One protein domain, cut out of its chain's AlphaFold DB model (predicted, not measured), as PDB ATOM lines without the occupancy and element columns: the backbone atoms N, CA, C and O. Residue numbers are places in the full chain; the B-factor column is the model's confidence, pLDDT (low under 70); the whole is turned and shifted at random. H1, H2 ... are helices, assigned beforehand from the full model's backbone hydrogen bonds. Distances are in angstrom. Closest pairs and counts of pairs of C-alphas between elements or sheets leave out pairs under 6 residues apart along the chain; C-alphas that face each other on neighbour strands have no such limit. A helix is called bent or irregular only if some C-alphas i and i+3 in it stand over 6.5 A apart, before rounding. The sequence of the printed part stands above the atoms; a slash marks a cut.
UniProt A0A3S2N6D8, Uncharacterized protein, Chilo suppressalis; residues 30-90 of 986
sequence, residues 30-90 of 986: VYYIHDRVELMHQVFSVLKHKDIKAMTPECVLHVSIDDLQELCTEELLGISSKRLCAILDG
ATOM      1  N   VAL A  30     234.485 140.708 249.768       95.44
ATOM      2  CA  VAL A  30     233.266 141.334 249.233       95.44
ATOM      3  C   VAL A  30     233.205 142.845 249.512       95.44
ATOM      4  O   VAL A  30     232.770 143.611 248.651       95.44
ATOM      5  N   TYR A  31     233.706 143.306 250.665       96.81
ATOM      6  CA  TYR A  31     233.766 144.729 251.028       96.81
ATOM      7  C   TYR A  31     234.649 145.546 250.069       96.81
ATOM      8  O   TYR A  31     234.333 146.690 249.737       96.81
ATOM      9  N   TYR A  32     235.725 144.940 249.561       96.94
ATOM     10  CA  TYR A  32     236.717 145.597 248.711       96.94
ATOM     11  C   TYR A  32     236.398 145.525 247.204       96.94
ATOM     12  O   TYR A  32     237.118 146.111 246.404       96.94
ATOM     13  N   ILE A  33     235.294 144.901 246.766       96.88
ATOM     14  CA  ILE A  33     234.920 144.789 245.330       96.88
ATOM     15  C   ILE A  33     234.794 146.159 244.615       96.88
ATOM     16  O   ILE A  33     234.902 146.253 243.383       96.88
ATOM     17  N   HIS A  34     234.570 147.233 245.377       96.06
ATOM     18  CA  HIS A  34     234.533 148.608 244.873       96.06
ATOM     19  C   HIS A  34     235.903 149.313 244.865       96.06
ATOM     20  O   HIS A  34     236.103 150.177 244.011       96.06
ATOM     21  N   ASP A  35     236.849 148.921 245.725       97.31
ATOM     22  CA  ASP A  35     238.250 149.364 245.682       97.31
ATOM     23  C   ASP A  35     239.161 148.186 245.320       97.31
ATOM     24  O   ASP A  35     239.715 147.469 246.152       97.31
ATOM     25  N   ARG A  36     239.301 147.996 244.011       96.62
ATOM     26  CA  ARG A  36     240.023 146.877 243.396       96.62
ATOM     27  C   ARG A  36     241.519 146.871 243.704       96.62
ATOM     28  O   ARG A  36     242.149 145.822 243.591       96.62
ATOM     29  N   VAL A  37     242.080 148.022 244.079       97.12
ATOM     30  CA  VAL A  37     243.490 148.139 244.457       97.12
ATOM     31  C   VAL A  37     243.671 147.604 245.873       97.12
ATOM     32  O   VAL A  37     244.530 146.748 246.081       97.12
ATOM     33  N   GLU A  38     242.816 148.010 246.816       96.62
ATOM     34  CA  GLU A  38     242.830 147.451 248.176       96.62
ATOM     35  C   GLU A  38     242.389 145.977 248.213       96.62
ATOM     36  O   GLU A  38     242.958 145.202 248.977       96.62
ATOM     37  N   LEU A  39     241.479 145.533 247.332       96.69
ATOM     38  CA  LEU A  39     241.138 144.109 247.169       96.69
ATOM     39  C   LEU A  39     242.383 143.273 246.837       96.69
ATOM     40  O   LEU A  39     242.686 142.298 247.526       96.69
ATOM     41  N   MET A  40     243.128 143.660 245.796       96.44
ATOM     42  CA  MET A  40     244.336 142.938 245.387       96.44
ATOM     43  C   MET A  40     245.463 143.056 246.413       96.44
ATOM     44  O   MET A  40     246.173 142.080 246.650       96.44
ATOM     45  N   HIS A  41     245.604 144.214 247.057       96.00
ATOM     46  CA  HIS A  41     246.541 144.419 248.161       96.00
ATOM     47  C   HIS A  41     246.215 143.514 249.357       96.00
ATOM     48  O   HIS A  41     247.129 142.934 249.934       96.00
ATOM     49  N   GLN A  42     244.939 143.315 249.697       95.50
ATOM     50  CA  GLN A  42     244.534 142.397 250.762       95.50
ATOM     51  C   GLN A  42     244.776 140.930 250.367       95.50
ATOM     52  O   GLN A  42     245.325 140.177 251.169       95.50
ATOM     53  N   VAL A  43     244.491 140.534 249.120       95.06
ATOM     54  CA  VAL A  43     244.820 139.189 248.595       95.06
ATOM     55  C   VAL A  43     246.330 138.910 248.661       95.06
ATOM     56  O   VAL A  43     246.741 137.879 249.196       95.06
ATOM     57  N   PHE A  44     247.171 139.839 248.195       96.31
ATOM     58  CA  PHE A  44     248.638 139.714 248.254       96.31
ATOM     59  C   PHE A  44     249.206 139.882 249.677       96.31
ATOM     60  O   PHE A  44     250.307 139.415 249.951       96.31
ATOM     61  N   SER A  45     248.460 140.500 250.600       95.19
ATOM     62  CA  SER A  45     248.812 140.589 252.025       95.19
ATOM     63  C   SER A  45     248.497 139.303 252.802       95.19
ATOM     64  O   SER A  45     249.094 139.086 253.856       95.19
ATOM     65  N   VAL A  46     247.566 138.472 252.321       95.00
ATOM     66  CA  VAL A  46     247.198 137.181 252.934       95.00
ATOM     67  C   VAL A  46     248.035 136.030 252.363       95.00
ATOM     68  O   VAL A  46     248.479 135.153 253.108       95.00
ATOM     69  N   LEU A  47     248.280 136.024 251.050       96.25
ATOM     70  CA  LEU A  47     249.055 134.980 250.377       96.25
ATOM     71  C   LEU A  47     250.565 135.230 250.500       96.25
ATOM     72  O   LEU A  47     251.065 136.307 250.181       96.25
ATOM     73  N   LYS A  48     251.343 134.221 250.910       96.69
ATOM     74  CA  LYS A  48     252.800 134.385 251.046       96.69
ATOM     75  C   LYS A  48     253.474 134.368 249.677       96.69
ATOM     76  O   LYS A  48     253.114 133.602 248.790       96.69
ATOM     77  N   HIS A  49     254.574 135.107 249.560       94.94
ATOM     78  CA  HIS A  49     255.409 135.185 248.353       94.94
ATOM     79  C   HIS A  49     255.906 133.839 247.770       94.94
ATOM     80  O   HIS A  49     256.220 133.768 246.582       94.94
ATOM     81  N   LYS A  50     255.984 132.775 248.585       96.50
ATOM     82  CA  LYS A  50     256.314 131.409 248.141       96.50
ATOM     83  C   LYS A  50     255.102 130.724 247.521       96.50
ATOM     84  O   LYS A  50     255.224 130.130 246.459       96.50
ATOM     85  N   ASP A  51     253.950 130.867 248.164       97.31
ATOM     86  CA  ASP A  51     252.685 130.239 247.796       97.31
ATOM     87  C   ASP A  51     252.152 130.867 246.496       97.31
ATOM     88  O   ASP A  51     251.786 130.152 245.568       97.31
ATOM     89  N   ILE A  52     252.239 132.202 246.370       96.50
ATOM     90  CA  ILE A  52     251.970 132.935 245.120       96.50
ATOM     91  C   ILE A  52     252.832 132.378 243.984       96.50
ATOM     92  O   ILE A  52     252.299 132.029 242.934       96.50
ATOM     93  N   LYS A  53     254.150 132.228 244.190       95.75
ATOM     94  CA  LYS A  53     255.036 131.643 243.171       95.75
ATOM     95  C   LYS A  53     254.698 130.178 242.879       95.75
ATOM     96  O   LYS A  53     254.667 129.820 241.716       95.75
ATOM     97  N   ALA A  54     254.373 129.356 243.875       96.56
ATOM     98  CA  ALA A  54     253.991 127.957 243.660       96.56
ATOM     99  C   ALA A  54     252.686 127.787 242.851       96.56
ATOM    100  O   ALA A  54     252.521 126.772 242.181       96.56
ATOM    101  N   MET A  55     251.779 128.769 242.894       95.94
ATOM    102  CA  MET A  55     250.539 128.794 242.100       95.94
ATOM    103  C   MET A  55     250.673 129.535 240.756       95.94
ATOM    104  O   MET A  55     249.790 129.432 239.906       95.94
ATOM    105  N   THR A  56     251.745 130.304 240.555       95.44
ATOM    106  CA  THR A  56     251.965 131.101 239.338       95.44
ATOM    107  C   THR A  56     252.532 130.207 238.228       95.44
ATOM    108  O   THR A  56     253.548 129.551 238.460       95.44
ATOM    109  N   PRO A  57     251.940 130.168 237.015       96.62
ATOM    110  CA  PRO A  57     252.452 129.333 235.932       96.62
ATOM    111  C   PRO A  57     253.854 129.772 235.484       96.62
ATOM    112  O   PRO A  57     254.233 130.937 235.606       96.62
ATOM    113  N   GLU A  58     254.631 128.834 234.941       96.56
ATOM    114  CA  GLU A  58     256.080 128.995 234.740       96.56
ATOM    115  C   GLU A  58     256.473 130.251 233.947       96.56
ATOM    116  O   GLU A  58     257.398 130.969 234.328       96.56
ATOM    117  N   CYS A  59     255.690 130.600 232.924       95.69
ATOM    118  CA  CYS A  59     255.885 131.791 232.094       95.69
ATOM    119  C   CYS A  59     255.818 133.138 232.847       95.69
ATOM    120  O   CYS A  59     256.313 134.137 232.323       95.69
ATOM    121  N   VAL A  60     255.251 133.183 234.059       96.44
ATOM    122  CA  VAL A  60     255.200 134.375 234.929       96.44
ATOM    123  C   VAL A  60     256.024 134.239 236.220       96.44
ATOM    124  O   VAL A  60     256.181 135.225 236.937       96.44
ATOM    125  N   LEU A  61     256.673 133.096 236.493       96.38
ATOM    126  CA  LEU A  61     257.540 132.917 237.679       96.38
ATOM    127  C   LEU A  61     258.708 133.915 237.760       96.38
ATOM    128  O   LEU A  61     259.201 134.212 238.857       96.38
ATOM    129  N   HIS A  62     259.162 134.405 236.605       96.69
ATOM    130  CA  HIS A  62     260.270 135.353 236.464       96.69
ATOM    131  C   HIS A  62     259.879 136.809 236.772       96.69
ATOM    132  O   HIS A  62     260.763 137.649 236.946       96.69
ATOM    133  N   VAL A  63     258.580 137.114 236.831       97.62
ATOM    134  CA  VAL A  63     258.049 138.450 237.134       97.62
ATOM    135  C   VAL A  63     258.238 138.748 238.632       97.62
ATOM    136  O   VAL A  63     258.258 137.828 239.465       97.62
ATOM    137  N   SER A  64     258.460 140.017 239.000       97.44
ATOM    138  CA  SER A  64     258.545 140.381 240.420       97.44
ATOM    139  C   SER A  64     257.156 140.350 241.061       97.44
ATOM    140  O   SER A  64     256.142 140.407 240.373       97.44
ATOM    141  N   ILE A  65     257.090 140.220 242.387       96.50
ATOM    142  CA  ILE A  65     255.790 140.132 243.066       96.50
ATOM    143  C   ILE A  65     255.006 141.450 242.978       96.50
ATOM    144  O   ILE A  65     253.784 141.415 242.884       96.50
ATOM    145  N   ASP A  66     255.720 142.577 242.910       96.94
ATOM    146  CA  ASP A  66     255.154 143.916 242.749       96.94
ATOM    147  C   ASP A  66     254.576 144.088 241.328       96.94
ATOM    148  O   ASP A  66     253.422 144.487 241.177       96.94
ATOM    149  N   ASP A  67     255.333 143.696 240.291       97.56
ATOM    150  CA  ASP A  67     254.866 143.715 238.891       97.56
ATOM    151  C   ASP A  67     253.675 142.751 238.685       97.56
ATOM    152  O   ASP A  67     252.750 143.041 237.928       97.56
ATOM    153  N   LEU A  68     253.680 141.590 239.356       96.81
ATOM    154  CA  LEU A  68     252.586 140.614 239.299       96.81
ATOM    155  C   LEU A  68     251.322 141.159 239.980       96.81
ATOM    156  O   LEU A  68     250.224 140.969 239.460       96.81
ATOM    157  N   GLN A  69     251.466 141.872 241.101       96.81
ATOM    158  CA  GLN A  69     250.354 142.574 241.742       96.81
ATOM    159  C   GLN A  69     249.792 143.674 240.828       96.81
ATOM    160  O   GLN A  69     248.572 143.775 240.698       96.81
ATOM    161  N   GLU A  70     250.652 144.453 240.155       97.38
ATOM    162  CA  GLU A  70     250.240 145.478 239.183       97.38
ATOM    163  C   GLU A  70     249.444 144.852 238.023       97.38
ATOM    164  O   GLU A  70     248.289 145.226 237.807       97.38
ATOM    165  N   LEU A  71     249.979 143.814 237.368       97.31
ATOM    166  CA  LEU A  71     249.292 143.081 236.292       97.31
ATOM    167  C   LEU A  71     247.943 142.493 236.740       97.31
ATOM    168  O   LEU A  71     246.944 142.618 236.029       97.31
ATOM    169  N   CYS A  72     247.873 141.900 237.936       96.69
ATOM    170  CA  CYS A  72     246.607 141.413 238.485       96.69
ATOM    171  C   CYS A  72     245.616 142.554 238.777       96.69
ATOM    172  O   CYS A  72     244.416 142.364 238.571       96.69
ATOM    173  N   THR A  73     246.070 143.741 239.206       97.19
ATOM    174  CA  THR A  73     245.175 144.907 239.338       97.19
ATOM    175  C   THR A  73     244.688 145.441 237.994       97.19
ATOM    176  O   THR A  73     243.522 145.825 237.915       97.19
ATOM    177  N   GLU A  74     245.508 145.439 236.937       97.12
ATOM    178  CA  GLU A  74     245.086 145.879 235.597       97.12
ATOM    179  C   GLU A  74     244.002 144.961 235.011       97.12
ATOM    180  O   GLU A  74     242.953 145.447 234.579       97.12
ATOM    181  N   GLU A  75     244.187 143.640 235.073       95.88
ATOM    182  CA  GLU A  75     243.169 142.675 234.632       95.88
ATOM    183  C   GLU A  75     241.897 142.758 235.491       95.88
ATOM    184  O   GLU A  75     240.780 142.816 234.966       95.88
ATOM    185  N   LEU A  76     242.031 142.867 236.818       96.44
ATOM    186  CA  LEU A  76     240.874 142.984 237.709       96.44
ATOM    187  C   LEU A  76     240.152 144.341 237.565       96.44
ATOM    188  O   LEU A  76     238.948 144.424 237.822       96.44
ATOM    189  N   LEU A  77     240.813 145.391 237.065       96.19
ATOM    190  CA  LEU A  77     240.184 146.640 236.605       96.19
ATOM    191  C   LEU A  77     239.360 146.461 235.311       96.19
ATOM    192  O   LEU A  77     238.427 147.234 235.086       96.19
ATOM    193  N   GLY A  78     239.619 145.425 234.508       95.00
ATOM    194  CA  GLY A  78     238.822 145.072 233.326       95.00
ATOM    195  C   GLY A  78     237.488 144.372 233.634       95.00
ATOM    196  O   GLY A  78     236.518 144.538 232.893       95.00
ATOM    197  N   ILE A  79     237.401 143.618 234.734       94.81
ATOM    198  CA  ILE A  79     236.233 142.776 235.068       94.81
ATOM    199  C   ILE A  79     235.047 143.632 235.571       94.81
ATOM    200  O   ILE A  79     235.230 144.664 236.219       94.81
ATOM    201  N   SER A  80     233.790 143.242 235.316       95.31
ATOM    202  CA  SER A  80     232.631 143.946 235.898       95.31
ATOM    203  C   SER A  80     232.501 143.642 237.403       95.31
ATOM    204  O   SER A  80     232.688 142.504 237.825       95.31
ATOM    205  N   SER A  81     232.154 144.620 238.255       95.25
ATOM    206  CA  SER A  81     232.059 144.350 239.710       95.25
ATOM    207  C   SER A  81     230.983 143.311 240.059       95.25
ATOM    208  O   SER A  81     231.138 142.600 241.039       95.25
ATOM    209  N   LYS A  82     229.943 143.145 239.224       94.75
ATOM    210  CA  LYS A  82     228.962 142.052 239.366       94.75
ATOM    211  C   LYS A  82     229.575 140.676 239.108       94.75
ATOM    212  O   LYS A  82     229.256 139.728 239.814       94.75
ATOM    213  N   ARG A  83     230.449 140.574 238.103       94.19
ATOM    214  CA  ARG A  83     231.207 139.356 237.810       94.19
ATOM    215  C   ARG A  83     232.236 139.065 238.900       94.19
ATOM    216  O   ARG A  83     232.418 137.902 239.224       94.19
ATOM    217  N   LEU A  84     232.835 140.091 239.511       95.38
ATOM    218  CA  LEU A  84     233.683 139.917 240.698       95.38
ATOM    219  C   LEU A  84     232.897 139.383 241.903       95.38
ATOM    220  O   LEU A  84     233.390 138.457 242.535       95.38
ATOM    221  N   CYS A  85     231.680 139.882 242.177       95.25
ATOM    222  CA  CYS A  85     230.798 139.270 243.184       95.25
ATOM    223  C   CYS A  85     230.568 137.788 242.867       95.25
ATOM    224  O   CYS A  85     230.959 136.944 243.656       95.25
ATOM    225  N   ALA A  86     230.057 137.470 241.671       95.12
ATOM    226  CA  ALA A  86     229.744 136.089 241.297       95.12
ATOM    227  C   ALA A  86     230.950 135.135 241.408       95.12
ATOM    228  O   ALA A  86     230.805 134.036 241.931       95.12
ATOM    229  N   ILE A  87     232.145 135.569 240.985       94.50
ATOM    230  CA  ILE A  87     233.388 134.790 241.115       94.50
ATOM    231  C   ILE A  87     233.752 134.542 242.589       94.50
ATOM    232  O   ILE A  87     234.160 133.434 242.926       94.50
ATOM    233  N   LEU A  88     233.601 135.542 243.465       94.69
ATOM    234  CA  LEU A  88     233.874 135.414 244.903       94.69
ATOM    235  C   LEU A  88     232.802 134.585 245.633       94.69
ATOM    236  O   LEU A  88     233.138 133.801 246.515       94.69
ATOM    237  N   ASP A  89     231.542 134.687 245.207       95.06
ATOM    238  CA  ASP A  89     230.407 133.882 245.682       95.06
ATOM    239  C   ASP A  89     230.478 132.410 245.207       95.06
ATOM    240  O   ASP A  89     229.642 131.588 245.588       95.06
ATOM    241  N   GLY A  90     231.436 132.061 244.334       95.81
ATOM    242  CA  GLY A  90     231.539 130.743 243.695       95.81
ATOM    243  C   GLY A  90     230.422 130.441 242.686       95.81
ATOM    244  O   GLY A  90     230.266 129.297 242.258       95.81
TER     245      GLY A  90
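AT A GLANCE: This is residues 30 to 90 of the 986 residues of an uncharacterized protein of Chilo suppressalis (UniProt A0A3S2N6D8). The two longer helices, H2 and H4, run opposite ways in a V that opens toward H3, and they make the long axis of the domain. H1 and H5 pack on each other at the closed end of the V, while H3 and the link after it, residues 56 to 64, lie at the open end. The printed part has 61 residues with five named helices, H1 to H5 in order along the chain, and no named strand; the class is all helix. It is compact, with a radius of gyration of the C-alphas of 12.1 A, and elongated, spanning 32 by 21 by 20 A.

HOW THE PARTS SIT: H1, residues 30 to 34, and H2, residues 36 to 46, only just touch, and only at the corner by their tight link, with 3 pairs of C-alphas within 8 A; the closest C-alphas, of Tyr 32 and Leu 39, are 4.9 A apart. H3, residues 49 to 55, is only just apart from H2, with closest C-alphas 8.2 A apart. H4, residues 65 to 78, touches H2 at a steep tilt of 39 degrees, opposite ways; their closest C-alphas, of Val 37 and Thr 73, are 6.3 A apart. H3 and H4 are close but not clearly touching: the closest C-alphas, of His 49 and Ile 65, are 7.3 A apart. H5, residues 81 to 88, touches H1, with the C-alphas of Ile 33 and Ser 81 closest at 6.3 A. H3 and H5 are apart. Each O i to N i+4 pair is within hydrogen-bond range in H2, H4 and H5, against 2 of 3 in H3 and 0 of 1 in H1, where 1 of 2 O i to N i+3 pairs is.

IN THESE COORDINATES: H1 begins at C-alpha 30, (233.266, 141.334, 249.233), and is irregular, with C-alphas 31 and 34 7.3 A apart. H2 is 15.4 A long and H4 20.2 A from first to last C-alpha. H5 ends at C-alpha 88, (233.874, 135.414, 244.903).

THE WHOLE: The C-alphas of His 62 and Lys 82 are the two farthest apart, 32.1 A. The printed part has no cut and no long link. Its mean pLDDT is 96.2, and no printed residue is under 70.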